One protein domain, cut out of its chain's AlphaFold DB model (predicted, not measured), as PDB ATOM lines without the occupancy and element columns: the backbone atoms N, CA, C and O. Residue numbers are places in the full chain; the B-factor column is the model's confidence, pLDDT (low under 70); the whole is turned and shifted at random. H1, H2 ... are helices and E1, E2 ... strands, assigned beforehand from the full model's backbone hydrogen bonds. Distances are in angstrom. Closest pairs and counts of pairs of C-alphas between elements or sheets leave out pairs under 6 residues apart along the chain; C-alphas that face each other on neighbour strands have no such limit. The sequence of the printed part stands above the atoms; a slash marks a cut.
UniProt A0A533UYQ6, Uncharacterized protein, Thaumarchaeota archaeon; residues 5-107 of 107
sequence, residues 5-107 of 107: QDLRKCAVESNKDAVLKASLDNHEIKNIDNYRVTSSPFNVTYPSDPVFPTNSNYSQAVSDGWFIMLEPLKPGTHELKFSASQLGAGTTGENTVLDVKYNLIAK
ATOM      1  N   GLN A   5      39.113 -10.461  -0.822       94.19
ATOM      2  CA  GLN A   5      37.685 -10.724  -0.676       94.19
ATOM      3  C   GLN A   5      36.899 -10.249  -1.904       94.19
ATOM      4  O   GLN A   5      36.014 -10.967  -2.375       94.19
ATOM      5  N   ASP A   6      37.251  -9.089  -2.464       92.56
ATOM      6  CA  ASP A   6      36.632  -8.581  -3.692       92.56
ATOM      7  C   ASP A   6      36.914  -9.495  -4.889       92.56
ATOM      8  O   ASP A   6      36.017  -9.763  -5.689       92.56
ATOM      9  N   LEU A   7      38.150  -9.994  -5.012       92.88
ATOM     10  CA  LEU A   7      38.535 -10.926  -6.076       92.88
ATOM     11  C   LEU A   7      37.778 -12.252  -5.950       92.88
ATOM     12  O   LEU A   7      37.221 -12.738  -6.934       92.88
ATOM     13  N   ARG A   8      37.697 -12.803  -4.734       95.31
ATOM     14  CA  ARG A   8      36.971 -14.045  -4.450       95.31
ATOM     15  C   ARG A   8      35.485 -13.908  -4.755       95.31
ATOM     16  O   ARG A   8      34.925 -14.767  -5.428       95.31
ATOM     17  N   LYS A   9      34.857 -12.818  -4.304       92.81
ATOM     18  CA  LYS A   9      33.446 -12.539  -4.593       92.81
ATOM     19  C   LYS A   9      33.206 -12.445  -6.099       92.81
ATOM     20  O   LYS A   9      32.269 -13.052  -6.598       92.81
ATOM     21  N   CYS A  10      34.071 -11.735  -6.821       89.25
ATOM     22  CA  CYS A  10      33.976 -11.615  -8.274       89.25
ATOM     23  C   CYS A  10      34.038 -12.984  -8.974       89.25
ATOM     24  O   CYS A  10      33.219 -13.256  -9.851       89.25
ATOM     25  N   ALA A  11      34.974 -13.851  -8.576       91.62
ATOM     26  CA  ALA A  11      35.125 -15.181  -9.165       91.62
ATOM     27  C   ALA A  11      33.907 -16.082  -8.893       91.62
ATOM     28  O   ALA A  11      33.358 -16.672  -9.820       91.62
ATOM     29  N   VAL A  12      33.444 -16.138  -7.641       92.56
ATOM     30  CA  VAL A  12      32.316 -16.997  -7.236       92.56
ATOM     31  C   VAL A  12      31.000 -16.549  -7.872       92.56
ATOM     32  O   VAL A  12      30.260 -17.390  -8.385       92.56
ATOM     33  N   GLU A  13      30.714 -15.242  -7.875       89.38
ATOM     34  CA  GLU A  13      29.488 -14.702  -8.482       89.38
ATOM     35  C   GLU A  13      29.454 -14.931  -9.998       89.38
ATOM     36  O   GLU A  13      28.385 -15.170 -10.552       89.38
ATOM     37  N   SER A  14      30.611 -14.948 -10.670       85.44
ATOM     38  CA  SER A  14      30.668 -15.225 -12.114       85.44
ATOM     39  C   SER A  14      30.140 -16.615 -12.473       85.44
ATOM     40  O   SER A  14      29.571 -16.774 -13.541       85.44
ATOM     41  N   ASN A  15      30.250 -17.588 -11.565       88.75
ATOM     42  CA  ASN A  15      29.810 -18.977 -11.745       88.75
ATOM     43  C   ASN A  15      28.555 -19.334 -10.928       88.75
ATOM     44  O   ASN A  15      28.219 -20.508 -10.748       88.75
ATOM     45  N   LYS A  16      27.900 -18.344 -10.320       87.38
ATOM     46  CA  LYS A  16      26.735 -18.580  -9.472       87.38
ATOM     47  C   LYS A  16      25.561 -19.124 -10.288       87.38
ATOM     48  O   LYS A  16      25.292 -18.645 -11.382       87.38
ATOM     49  N   ASP A  17      24.872 -20.124  -9.747       89.00
ATOM     50  CA  ASP A  17      23.712 -20.772 -10.377       89.00
ATOM     51  C   ASP A  17      24.012 -21.475 -11.718       89.00
ATOM     52  O   ASP A  17      23.089 -21.877 -12.429       89.00
ATOM     53  N   ALA A  18      25.291 -21.666 -12.067       91.50
ATOM     54  CA  ALA A  18      25.657 -22.478 -13.219       91.50
ATOM     55  C   ALA A  18      25.270 -23.947 -12.981       91.50
ATOM     56  O   ALA A  18      25.515 -24.507 -11.913       91.50
ATOM     57  N   VAL A  19      24.684 -24.574 -14.000       93.00
ATOM     58  CA  VAL A  19      24.296 -25.987 -14.005       93.00
ATOM     59  C   VAL A  19      25.210 -26.734 -14.960       93.00
ATOM     60  O   VAL A  19      25.288 -26.385 -16.137       93.00
ATOM     61  N   LEU A  20      25.895 -27.762 -14.461       95.06
ATOM     62  CA  LEU A  20      26.882 -28.512 -15.230       95.06
ATOM     63  C   LEU A  20      26.516 -29.989 -15.348       95.06
ATOM     64  O   LEU A  20      25.899 -30.575 -14.457       95.06
ATOM     65  N   LYS A  21      26.951 -30.610 -16.446       96.38
ATOM     66  CA  LYS A  21      26.920 -32.061 -16.650       96.38
ATOM     67  C   LYS A  21      28.203 -32.514 -17.329       96.38
ATOM     68  O   LYS A  21      28.735 -31.814 -18.187       96.38
ATOM     69  N   ALA A  22      28.670 -33.708 -16.985       96.88
ATOM     70  CA  ALA A  22      29.796 -34.330 -17.665       96.88
ATOM     71  C   ALA A  22      29.618 -35.847 -17.771       96.88
ATOM     72  O   ALA A  22      29.002 -36.475 -16.906       96.88
ATOM     73  N   SER A  23      30.172 -36.442 -18.823       97.44
ATOM     74  CA  SER A  23      30.230 -37.894 -18.979       97.44
ATOM     75  C   SER A  23      31.497 -38.343 -19.695       97.44
ATOM     76  O   SER A  23      31.986 -37.657 -20.591       97.44
ATOM     77  N   LEU A  24      32.013 -39.504 -19.297       97.50
ATOM     78  CA  LEU A  24      33.131 -40.196 -19.936       97.50
ATOM     79  C   LEU A  24      32.621 -41.526 -20.495       97.50
ATOM     80  O   LEU A  24      32.056 -42.328 -19.757       97.50
ATOM     81  N   ASP A  25      32.770 -41.752 -21.797       97.12
ATOM     82  CA  ASP A  25      32.261 -42.937 -22.506       97.12
ATOM     83  C   ASP A  25      30.785 -43.224 -22.198       97.12
ATOM     84  O   ASP A  25      30.388 -44.352 -21.907       97.12
ATOM     85  N   ASN A  26      29.967 -42.168 -22.217       96.38
ATOM     86  CA  ASN A  26      28.545 -42.173 -21.852       96.38
ATOM     87  C   ASN A  26      28.229 -42.528 -20.384       96.38
ATOM     88  O   ASN A  26      27.055 -42.606 -20.024       96.38
ATOM     89  N   HIS A  27      29.233 -42.677 -19.518       96.56
ATOM     90  CA  HIS A  27      29.040 -42.808 -18.076       96.56
ATOM     91  C   HIS A  27      29.054 -41.424 -17.430       96.56
ATOM     92  O   HIS A  27      30.027 -40.680 -17.538       96.56
ATOM     93  N   GLU A  28      27.955 -41.064 -16.773       97.06
ATOM     94  CA  GLU A  28      27.816 -39.780 -16.087       97.06
ATOM     95  C   GLU A  28      28.818 -39.643 -14.932       97.06
ATOM     96  O   GLU A  28      28.937 -40.526 -14.076       97.06
ATOM     97  N   ILE A  29      29.485 -38.490 -14.871       95.81
ATOM     98  CA  ILE A  29      30.287 -38.080 -13.721       95.81
ATOM     99  C   ILE A  29      29.333 -37.462 -12.696       95.81
ATOM    100  O   ILE A  29      28.940 -36.299 -12.793       95.81
ATOM    101  N   LYS A  30      28.924 -38.277 -11.723       95.12
ATOM    102  CA  LYS A  30      27.962 -37.885 -10.685       95.12
ATOM    103  C   LYS A  30      28.560 -36.884  -9.697       95.12
ATOM    104  O   LYS A  30      29.771 -36.855  -9.483       95.12
ATOM    105  N   ASN A  31      27.675 -36.142  -9.027       94.56
ATOM    106  CA  ASN A  31      28.012 -35.173  -7.977       94.56
ATOM    107  C   ASN A  31      29.042 -34.136  -8.441       94.56
ATOM    108  O   ASN A  31      29.998 -33.849  -7.723       94.56
ATOM    109  N   ILE A  32      28.860 -33.604  -9.654       93.94
ATOM    110  CA  ILE A  32      29.832 -32.710 -10.286       93.94
ATOM    111  C   ILE A  32      30.169 -31.494  -9.411       93.94
ATOM    112  O   ILE A  32      31.313 -31.057  -9.392       93.94
ATOM    113  N   ASP A  33      29.214 -31.016  -8.612       92.88
ATOM    114  CA  ASP A  33      29.388 -29.883  -7.698       92.88
ATOM    115  C   ASP A  33      30.424 -30.115  -6.598       92.88
ATOM    116  O   ASP A  33      31.023 -29.155  -6.115       92.88
ATOM    117  N   ASN A  34      30.729 -31.373  -6.263       94.88
ATOM    118  CA  ASN A  34      31.824 -31.696  -5.346       94.88
ATOM    119  C   ASN A  34      33.203 -31.352  -5.934       94.88
ATOM    120  O   ASN A  34      34.185 -31.302  -5.196       94.88
ATOM    121  N   TYR A  35      33.286 -31.124  -7.247       94.88
ATOM    122  CA  TYR A  35      34.509 -30.727  -7.941       94.88
ATOM    123  C   TYR A  35      34.604 -29.213  -8.162       94.88
ATOM    124  O   TYR A  35      35.516 -28.758  -8.858       94.88
ATOM    125  N   ARG A  36      33.691 -28.413  -7.589       95.56
ATOM    126  CA  ARG A  36      33.822 -26.955  -7.587       95.56
ATOM    127  C   ARG A  36      34.886 -26.530  -6.579       95.56
ATOM    128  O   ARG A  36      34.807 -26.862  -5.399       95.56
ATOM    129  N   VAL A  37      35.869 -25.765  -7.038       96.56
ATOM    130  CA  VAL A  37      36.984 -25.290  -6.215       96.56
ATOM    131  C   VAL A  37      37.203 -23.803  -6.447       96.56
ATOM    132  O   VAL A  37      37.263 -23.337  -7.585       96.56
ATOM    133  N   THR A  38      37.406 -23.069  -5.353       97.19
ATOM    134  CA  THR A  38      37.920 -21.700  -5.384       97.19
ATOM    135  C   THR A  38      39.373 -21.694  -4.914       97.19
ATOM    136  O   THR A  38      39.682 -22.112  -3.800       97.19
ATOM    137  N   SER A  39      40.273 -21.193  -5.752       96.94
ATOM    138  CA  SER A  39      41.701 -21.071  -5.429       96.94
ATOM    139  C   SER A  39      41.994 -20.032  -4.328       96.94
ATOM    140  O   SER A  39      41.174 -19.165  -3.999       96.94
ATOM    141  N   SER A  40      43.200 -20.107  -3.759       96.31
ATOM    142  CA  SER A  40      43.839 -18.970  -3.081       96.31
ATOM    143  C   SER A  40      44.243 -17.900  -4.106       96.31
ATOM    144  O   SER A  40      44.443 -18.241  -5.275       96.31
ATOM    145  N   PRO A  41      44.403 -16.624  -3.708       95.81
ATOM    146  CA  PRO A  41      44.912 -15.607  -4.616       95.81
ATOM    147  C   PRO A  41      46.271 -15.984  -5.188       95.81
ATOM    148  O   PRO A  41      47.160 -16.440  -4.466       95.81
ATOM    149  N   PHE A  42      46.441 -15.740  -6.479       95.38
ATOM    150  CA  PHE A  42      47.707 -15.925  -7.170       95.38
ATOM    151  C   PHE A  42      48.062 -14.679  -7.971       95.38
ATOM    152  O   PHE A  42      47.201 -13.886  -8.362       95.38
ATOM    153  N   ASN A  43      49.358 -14.499  -8.195       93.81
ATOM    154  CA  ASN A  43      49.879 -13.367  -8.943       93.81
ATOM    155  C   ASN A  43      49.785 -13.650 -10.446       93.81
ATOM    156  O   ASN A  43      50.108 -14.746 -10.900       93.81
ATOM    157  N   VAL A  44      49.373 -12.646 -11.212       90.06
ATOM    158  CA  VAL A  44      49.261 -12.695 -12.670       90.06
ATOM    159  C   VAL A  44      50.161 -11.623 -13.256       90.06
ATOM    160  O   VAL A  44      50.118 -10.470 -12.826       90.06
ATOM    161  N   THR A  45      50.963 -12.010 -14.244       91.00
ATOM    162  CA  THR A  45      51.769 -11.079 -15.039       91.00
ATOM    163  C   THR A  45      51.185 -11.022 -16.442       91.00
ATOM    164  O   THR A  45      50.976 -12.065 -17.061       91.00
ATOM    165  N   TYR A  46      50.900  -9.820 -16.927       87.56
ATOM    166  CA  TYR A  46      50.329  -9.597 -18.250       87.56
ATOM    167  C   TYR A  46      51.418  -9.227 -19.265       87.56
ATOM    168  O   TYR A  46      52.395  -8.567 -18.893       87.56
ATOM    169  N   PRO A  47      51.270  -9.633 -20.542       87.12
ATOM    170  CA  PRO A  47      52.146  -9.161 -21.608       87.12
ATOM    171  C   PRO A  47      51.943  -7.657 -21.851       87.12
ATOM    172  O   PRO A  47      50.955  -7.075 -21.409       87.12
ATOM    173  N   SER A  48      52.862  -7.033 -22.593       84.69
ATOM    174  CA  SER A  48      52.790  -5.605 -22.943       84.69
ATOM    175  C   SER A  48      51.589  -5.235 -23.820       84.69
ATOM    176  O   SER A  48      51.234  -4.064 -23.882       84.69
ATOM    177  N   ASP A  49      50.987  -6.221 -24.488       85.75
ATOM    178  CA  ASP A  49      49.755  -6.093 -25.273       85.75
ATOM    179  C   ASP A  49      48.708  -7.097 -24.753       85.75
ATOM    180  O   ASP A  49      48.594  -8.221 -25.257       85.75
ATOM    181  N   PRO A  50      48.038  -6.785 -23.632       83.25
ATOM    182  CA  PRO A  50      47.114  -7.709 -23.000       83.25
ATOM    183  C   PRO A  50      45.754  -7.709 -23.708       83.25
ATOM    184  O   PRO A  50      45.150  -6.666 -23.933       83.25
ATOM    185  N   VAL A  51      45.218  -8.909 -23.962       84.06
ATOM    186  CA  VAL A  51      43.860  -9.109 -24.513       84.06
ATOM    187  C   VAL A  51      42.784  -8.469 -23.627       84.06
ATOM    188  O   VAL A  51      41.757  -8.007 -24.119       84.06
ATOM    189  N   PHE A  52      43.020  -8.431 -22.314       77.00
ATOM    190  CA  PHE A  52      42.141  -7.766 -21.361       77.00
ATOM    191  C   PHE A  52      42.682  -6.378 -21.015       77.00
ATOM    192  O   PHE A  52      43.869  -6.256 -20.702       77.00
ATOM    193  N   PRO A  53      41.828  -5.337 -20.991       77.19
ATOM    194  CA  PRO A  53      42.256  -4.002 -20.613       77.19
ATOM    195  C   PRO A  53      42.751  -4.009 -19.164       77.19
ATOM    196  O   PRO A  53      41.987  -4.223 -18.222       77.19
ATOM    197  N   THR A  54      44.046  -3.765 -18.985       78.81
ATOM    198  CA  THR A  54      44.687  -3.628 -17.677       78.81
ATOM    199  C   THR A  54      45.566  -2.386 -17.666       78.81
ATOM    200  O   THR A  54      46.207  -2.041 -18.653       78.81
ATOM    201  N   ASN A  55      45.588  -1.699 -16.528       73.94
ATOM    202  CA  ASN A  55      46.464  -0.558 -16.273       73.94
ATOM    203  C   ASN A  55      47.788  -0.970 -15.607       73.94
ATOM    204  O   ASN A  55      48.571  -0.108 -15.215       73.94
ATOM    205  N   SER A  56      48.019  -2.274 -15.436       80.81
ATOM    206  CA  SER A  56      49.201  -2.824 -14.783       80.81
ATOM    207  C   SER A  56      49.647  -4.119 -15.454       80.81
ATOM    208  O   SER A  56      48.829  -4.990 -15.757       80.81
ATOM    209  N   ASN A  57      50.962  -4.289 -15.589       83.88
ATOM    210  CA  ASN A  57      51.577  -5.536 -16.053       83.88
ATOM    211  C   ASN A  57      51.568  -6.624 -14.965       83.88
ATOM    212  O   ASN A  57      51.947  -7.760 -15.227       83.88
ATOM    213  N   TYR A  58      51.141  -6.286 -13.746       87.56
ATOM    214  CA  TYR A  58      51.076  -7.186 -12.601       87.56
ATOM    215  C   TYR A  58      49.766  -7.009 -11.825       87.56
ATOM    216  O   TYR A  58      49.360  -5.884 -11.520       87.56
ATOM    217  N   SER A  59      49.112  -8.112 -11.475       88.44
ATOM    218  CA  SER A  59      47.880  -8.124 -10.680       88.44
ATOM    219  C   SER A  59      47.796  -9.380  -9.812       88.44
ATOM    220  O   SER A  59      48.644 -10.266  -9.884       88.44
ATOM    221  N   GLN A  60      46.740  -9.469  -9.010       92.00
ATOM    222  CA  GLN A  60      46.295 -10.707  -8.380       92.00
ATOM    223  C   GLN A  60      44.957 -11.155  -8.964       92.00
ATOM    224  O   GLN A  60      44.167 -10.326  -9.427       92.00
ATOM    225  N   ALA A  61      44.713 -12.461  -8.929       91.56
ATOM    226  CA  ALA A  61      43.469 -13.084  -9.356       91.56
ATOM    227  C   ALA A  61      43.081 -14.232  -8.415       91.56
ATOM    228  O   ALA A  61      43.919 -14.789  -7.707       91.56
ATOM    229  N   VAL A  62      41.794 -14.577  -8.428       95.88
ATOM    230  CA  VAL A  62      41.235 -15.782  -7.812       95.88
ATOM    231  C   VAL A  62      40.449 -16.498  -8.900       95.88
ATOM    232  O   VAL A  62      39.641 -15.879  -9.586       95.88
ATOM    233  N   SER A  63      40.694 -17.793  -9.061       94.94
ATOM    234  CA  SER A  63      39.900 -18.675  -9.916       94.94
ATOM    235  C   SER A  63      38.838 -19.391  -9.091       94.94
ATOM    236  O   SER A  63      39.129 -19.856  -7.987       94.94
ATOM    237  N   ASP A  64      37.648 -19.526  -9.667       95.56
ATOM    238  CA  ASP A  64      36.550 -20.373  -9.205       95.56
ATOM    239  C   ASP A  64      36.040 -21.184 -10.401       95.56
ATOM    240  O   ASP A  64      36.019 -20.667 -11.519       95.56
ATOM    241  N   GLY A  65      35.665 -22.442 -10.196       94.38
ATOM    242  CA  GLY A  65      35.133 -23.287 -11.266       94.38
ATOM    243  C   GLY A  65      35.078 -24.760 -10.884       94.38
ATOM    244  O   GLY A  65      35.435 -25.125  -9.766       94.38
ATOM    245  N   TRP A  66      34.636 -25.602 -11.816       94.75
ATOM    246  CA  TRP A  66      34.582 -27.055 -11.653       94.75
ATOM    247  C   TRP A  66      35.797 -27.698 -12.316       94.75
ATOM    248  O   TRP A  66      36.000 -27.562 -13.522       94.75
ATOM    249  N   PHE A  67      36.599 -28.410 -11.528       94.00
ATOM    250  CA  PHE A  67      37.855 -29.013 -11.968       94.00
ATOM    251  C   PHE A  67      37.776 -30.531 -11.829       94.00
ATOM    252  O   PHE A  67      37.962 -31.082 -10.746       94.00
ATOM    253  N   ILE A  68      37.494 -31.217 -12.935       91.25
ATOM    254  CA  ILE A  68      37.379 -32.678 -12.968       91.25
ATOM    255  C   ILE A  68      38.729 -33.272 -13.366       91.25
ATOM    256  O   ILE A  68      39.230 -33.012 -14.460       91.25
ATOM    257  N   MET A  69      39.302 -34.095 -12.490       91.75
ATOM    258  CA  MET A  69      40.473 -34.915 -12.800       91.75
ATOM    259  C   MET A  69      40.018 -36.350 -13.044       91.75
ATOM    260  O   MET A  69      39.306 -36.924 -12.223       91.75
ATOM    261  N   LEU A  70      40.411 -36.917 -14.182       91.94
ATOM    262  CA  LEU A  70      40.095 -38.298 -14.526       91.94
ATOM    263  C   LEU A  70      41.203 -39.220 -14.023       91.94
ATOM    264  O   LEU A  70      42.385 -38.873 -14.075       91.94
ATOM    265  N   GLU A  71      40.821 -40.415 -13.582       92.25
ATOM    266  CA  GLU A  71      41.777 -41.507 -13.420       92.25
ATOM    267  C   GLU A  71      42.474 -41.805 -14.762       92.25
ATOM    268  O   GLU A  71      41.898 -41.538 -15.825       92.25
ATOM    269  N   PRO A  72      43.700 -42.366 -14.747       95.06
ATOM    270  CA  PRO A  72      44.369 -42.791 -15.967       95.06
ATOM    271  C   PRO A  72      43.455 -43.667 -16.827       95.06
ATOM    272  O   PRO A  72      42.977 -44.719 -16.397       95.06
ATOM    273  N   LEU A  73      43.207 -43.211 -18.052       96.75
ATOM    274  CA  LEU A  73      42.349 -43.914 -18.993       96.75
ATOM    275  C   LEU A  73      43.048 -45.180 -19.495       96.75
ATOM    276  O   LEU A  73      44.272 -45.223 -19.640       96.75
ATOM    277  N   LYS A  74      42.263 -46.220 -19.783       96.81
ATOM    278  CA  LYS A  74      42.786 -47.423 -20.440       96.81
ATOM    279  C   LYS A  74      43.285 -47.058 -21.849       96.81
ATOM    280  O   LYS A  74      42.747 -46.131 -22.440       96.81
ATOM    281  N   PRO A  75      44.267 -47.773 -22.425       97.88
ATOM    282  CA  PRO A  75      44.677 -47.521 -23.804       97.88
ATOM    283  C   PRO A  75      43.494 -47.629 -24.772       97.88
ATOM    284  O   PRO A  75      42.729 -48.596 -24.715       97.88
ATOM    285  N   GLY A  76      43.344 -46.648 -25.663       97.62
ATOM    286  CA  GLY A  76      42.219 -46.577 -26.590       97.62
ATOM    287  C   GLY A  76      41.694 -45.165 -26.835       97.62
ATOM    288  O   GLY A  76      42.343 -44.162 -26.533       97.62
ATOM    289  N   THR A  77      40.509 -45.101 -27.443       97.88
ATOM    290  CA  THR A  77      39.781 -43.850 -27.693       97.88
ATOM    291  C   THR A  77      38.661 -43.700 -26.677       97.88
ATOM    292  O   THR A  77      37.892 -44.638 -26.484       97.88
ATOM    293  N   HIS A  78      38.559 -42.512 -26.091       98.00
ATOM    294  CA  HIS A  78      37.540 -42.159 -25.109       98.00
ATOM    295  C   HIS A  78      36.814 -40.879 -25.511       98.00
ATOM    296  O   HIS A  78      37.395 -39.984 -26.133       98.00
ATOM    297  N   GLU A  79      35.545 -40.774 -25.130       98.12
ATOM    298  CA  GLU A  79      34.732 -39.580 -25.352       98.12
ATOM    299  C   GLU A  79      34.413 -38.902 -24.020       98.12
ATOM    300  O   GLU A  79      33.721 -39.476 -23.183       98.12
ATOM    301  N   LEU A  80      34.873 -37.662 -23.845       97.06
ATOM    302  CA  LEU A  80      34.478 -36.809 -22.727       97.06
ATOM    303  C   LEU A  80      33.503 -35.744 -23.233       97.06
ATOM    304  O   LEU A  80      33.843 -34.955 -24.116       97.06
ATOM    305  N   LYS A  81      32.307 -35.700 -22.654       97.56
ATOM    306  CA  LYS A  81      31.310 -34.649 -22.886       97.56
ATOM    307  C   LYS A  81      31.188 -33.773 -21.652       97.56
ATOM    308  O   LYS A  81      31.182 -34.282 -20.532       97.56
ATOM    309  N   PHE A  82      31.059 -32.473 -21.868       95.00
ATOM    310  CA  PHE A  82      30.867 -31.472 -20.829       95.00
ATOM    311  C   PHE A  82      29.870 -30.428 -21.315       95.00
ATOM    312  O   PHE A  82      30.042 -29.878 -22.400       95.00
ATOM    313  N   SER A  83      28.868 -30.114 -20.502       95.69
ATOM    314  CA  SER A  83      27.976 -28.994 -20.760       95.69
ATOM    315  C   SER A  83      27.776 -28.140 -19.521       95.69
ATOM    316  O   SER A  83      27.817 -28.629 -18.390       95.69
ATOM    317  N   ALA A  84      27.572 -26.849 -19.755       93.00
ATOM    318  CA  ALA A  84      27.281 -25.867 -18.730       93.00
ATOM    319  C   ALA A  84      26.200 -24.911 -19.234       93.00
ATOM    320  O   ALA A  84      26.199 -24.522 -20.402       93.00
ATOM    321  N   SER A  85      25.293 -24.506 -18.359       93.19
ATOM    322  CA  SER A  85      24.373 -23.406 -18.622       93.19
ATOM    323  C   SER A  85      24.300 -22.482 -17.423       93.19
ATOM    324  O   SER A  85      24.397 -22.917 -16.278       93.19
ATOM    325  N   GLN A  86      24.137 -21.193 -17.686       89.12
ATOM    326  CA  GLN A  86      24.007 -20.188 -16.647       89.12
ATOM    327  C   GLN A  86      23.143 -19.040 -17.155       89.12
ATOM    328  O   GLN A  86      23.326 -18.562 -18.278       89.12
ATOM    329  N   LEU A  87      22.190 -18.611 -16.331       84.31
ATOM    330  CA  LEU A  87      21.339 -17.463 -16.617       84.31
ATOM    331  C   LEU A  87      21.863 -16.251 -15.848       84.31
ATOM    332  O   LEU A  87      22.096 -16.353 -14.648       84.31
ATOM    333  N   GLY A  88      22.028 -15.113 -16.519       75.31
ATOM    334  CA  GLY A  88      22.440 -13.871 -15.862       75.31
ATOM    335  C   GLY A  88      23.843 -13.911 -15.245       75.31
ATOM    336  O   GLY A  88      24.049 -13.329 -14.183       75.31
ATOM    337  N   ALA A  89      24.791 -14.608 -15.875       62.97
ATOM    338  CA  ALA A  89      26.142 -14.796 -15.356       62.97
ATOM    339  C   ALA A  89      26.973 -13.497 -15.356       62.97
ATOM    340  O   ALA A  89      26.910 -12.693 -16.291       62.97
ATOM    341  N   GLY A  90      27.831 -13.332 -14.344       60.69
ATOM    342  CA  GLY A  90      28.865 -12.290 -14.311       60.69
ATOM    343  C   GLY A  90      28.350 -10.849 -14.197       60.69
ATOM    344  O   GLY A  90      27.213 -10.581 -13.823       60.69
ATOM    345  N   THR A  91      29.223  -9.880 -14.490       55.94
ATOM    346  CA  THR A  91      28.904  -8.441 -14.397       55.94
ATOM    347  C   THR A  91      28.070  -7.915 -15.567       55.94
ATOM    348  O   THR A  91      27.600  -6.782 -15.503       55.94
ATOM    349  N   THR A  92      27.927  -8.694 -16.644       59.75
ATOM    350  CA  THR A  92      27.171  -8.320 -17.851       59.75
ATOM    351  C   THR A  92      25.733  -8.841 -17.834       59.75
ATOM    352  O   THR A  92      24.898  -8.300 -18.552       59.75
ATOM    353  N   GLY A  93      25.420  -9.841 -16.994       68.50
ATOM    354  CA  GLY A  93      24.079 -10.424 -16.902       68.50
ATOM    355  C   GLY A  93      23.686 -11.246 -18.132       68.50
ATOM    356  O   GLY A  93      22.499 -11.427 -18.399       68.50
ATOM    357  N   GLU A  94      24.665 -11.727 -18.899       72.06
ATOM    358  CA  GLU A  94      24.419 -12.513 -20.104       72.06
ATOM    359  C   GLU A  94      24.148 -13.982 -19.768       72.06
ATOM    360  O   GLU A  94      24.676 -14.551 -18.809       72.06
ATOM    361  N   ASN A  95      23.312 -14.619 -20.586       84.69
ATOM    362  CA  ASN A  95      23.076 -16.054 -20.494       84.69
ATOM    363  C   ASN A  95      24.158 -16.785 -21.284       84.69
ATOM    364  O   ASN A  95      24.409 -16.455 -22.441       84.69
ATOM    365  N   THR A  96      24.747 -17.813 -20.682       84.25
ATOM    366  CA  THR A  96      25.768 -18.635 -21.332       84.25
ATOM    367  C   THR A  96      25.307 -20.082 -21.398       84.25
ATOM    368  O   THR A  96      24.760 -20.619 -20.435       84.25
ATOM    369  N   VAL A  97      25.544 -20.719 -22.543       91.50
ATOM    370  CA  VAL A  97      25.430 -22.167 -22.722       91.50
ATOM    371  C   VAL A  97      26.704 -22.651 -23.397       91.50
ATOM    372  O   VAL A  97      27.151 -22.068 -24.383       91.50
ATOM    373  N   LEU A  98      27.273 -23.720 -22.862       92.12
ATOM    374  CA  LEU A  98      28.431 -24.404 -23.400       92.12
ATOM    375  C   LEU A  98      28.093 -25.888 -23.555       92.12
ATOM    376  O   LEU A  98      27.551 -26.502 -22.637       92.12
ATOM    377  N   ASP A  99      28.446 -26.459 -24.700       96.00
ATOM    378  CA  ASP A  99      28.377 -27.895 -24.966       96.00
ATOM    379  C   ASP A  99      29.655 -28.301 -25.705       96.00
ATOM    380  O   ASP A  99      29.954 -27.786 -26.785       96.00
ATOM    381  N   VAL A 100      30.464 -29.154 -25.077       96.00
ATOM    382  CA  VAL A 100      31.797 -29.531 -25.549       96.00
ATOM    383  C   VAL A 100      31.938 -31.040 -25.558       96.00
ATOM    384  O   VAL A 100      31.606 -31.733 -24.596       96.00
ATOM    385  N   LYS A 101      32.542 -31.540 -26.635       97.38
ATOM    386  CA  LYS A 101      32.988 -32.922 -26.764       97.38
ATOM    387  C   LYS A 101      34.490 -32.960 -27.032       97.38
ATOM    388  O   LYS A 101      34.967 -32.359 -27.993       97.38
ATOM    389  N   TYR A 102      35.208 -33.741 -26.236       95.75
ATOM    390  CA  TYR A 102      36.612 -34.077 -26.435       95.75
ATOM    391  C   TYR A 102      36.743 -35.541 -26.856       95.75
ATOM    392  O   TYR A 102      36.142 -36.428 -26.249       95.75
ATOM    393  N   ASN A 103      37.563 -35.797 -27.877       97.06
ATOM    394  CA  ASN A 103      37.993 -37.146 -28.239       97.06
ATOM    395  C   ASN A 103      39.407 -37.344 -27.685       97.06
ATOM    396  O   ASN A 103      40.347 -36.693 -28.141       97.06
ATOM    397  N   LEU A 104      39.543 -38.199 -26.677       95.94
ATOM    398  CA  LEU A 104      40.801 -38.461 -25.986       95.94
ATOM    399  C   LEU A 104      41.425 -39.745 -26.540       95.94
ATOM    400  O   LEU A 104      40.724 -40.733 -26.750       95.94
ATOM    401  N   ILE A 105      42.742 -39.737 -26.759       96.88
ATOM    402  CA  ILE A 105      43.503 -40.916 -27.194       96.88
ATOM    403  C   ILE A 105      44.525 -41.238 -26.107       96.88
ATOM    404  O   ILE A 105      45.507 -40.512 -25.944       96.88
ATOM    405  N   ALA A 106      44.291 -42.323 -25.375       95.81
ATOM    406  CA  ALA A 106      45.215 -42.852 -24.380       95.81
ATOM    407  C   ALA A 106      46.111 -43.917 -25.030       95.81
ATOM    408  O   ALA A 106      45.619 -44.782 -25.759       95.81
ATOM    409  N   LYS A 107      47.423 -43.821 -24.798       91.62
ATOM    410  CA  LYS A 107      48.445 -44.721 -25.352       91.62
ATOM    411  C   LYS A 107      48.999 -45.642 -24.281       91.62
ATOM    412  O   LYS A 107      49.169 -45.153 -23.145       91.62
TER     413      LYS A 107
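AT A GLANCE: This is residues 5 to 107 of the 107 residues of an uncharacterized protein of Thaumarchaeota archaeon (UniProt A0A533UYQ6). A long, twisted sheet, made of the hairpin E6 and E7 with the shorter E1 beside E6, arches along one side of the domain. Along the other side runs a thinner ribbon, in which the short pair E2 and E5 leads to the small hairpin E3 and E4 at the far end, while H1 packs on E5 with its residues 8 to 14. The printed part has 103 residues, with two named helices and seven named strands in the order H1, E1, H2, E2, E3, E4, E5, E6, E7; the class is mixed, helices and strands. The largest sheet has the order E1, E6, E7, and the three sheets are antiparallel. The whole is loose, with a radius of gyration of the C-alphas of 16.8 A and spans of 47 by 32 by 23 A.

HOW THE PARTS SIT: The closest C-alphas of H1, residues 5 to 14, and E5, residues 64 to 66, are those of Ala 11 and Asp 64, 5.4 A apart. E1, residues 19 to 24, is antiparallel to E6, residues 76 to 89, at 178 degrees, with N 21 and O 83 within hydrogen-bond range at 2.9 A. H1 is only just not on this sheet, with 4 pairs of C-alphas within 10 A. H2, residues 32 to 35, only grazes the sheet with its residues 32 to 33. E2, residues 36 to 38, is antiparallel to E5 at 160 degrees, with N 37 and O 65 2.8 A apart. E3, residues 42 to 45, and E4, residues 58 to 61, form a hairpin at 145 degrees, with N 44 and O 59 2.8 A apart. E4 runs on into E5 across a break of 2 residues, at 52 degrees. E6 and E7, residues 94 to 106, form a hairpin at 170 degrees, with N 82 and O 100 2.9 A apart. E1 and E5 are apart, and so are E2 and E6. In H1 each O i to N i+4 pair is within hydrogen-bond range; H2 is too short for such a pair.

IN THESE COORDINATES: H1 begins at C-alpha 5, (37.685, -10.724, -0.676), and is 14.2 A long. E1 measures 17.8 A, and the four-residue H2 follows it. E2 and E5 have three residues each, E3 and E4 four each. E6 starts at C-alpha 76, (42.219, -46.577, -26.590), and measures 37.3 A. E7 measures 37.0 A and ends at C-alpha 106, (45.215, -42.852, -24.380).

THE WHOLE: The two C-alphas farthest apart are those of Asn 55 and Pro 75, 47.6 A. The printed part has no cut. The link from E3 to E4, residues 46 to 57, is long. The mean pLDDT of the printed part is 90.5, and residues 89 to 93 are under 70.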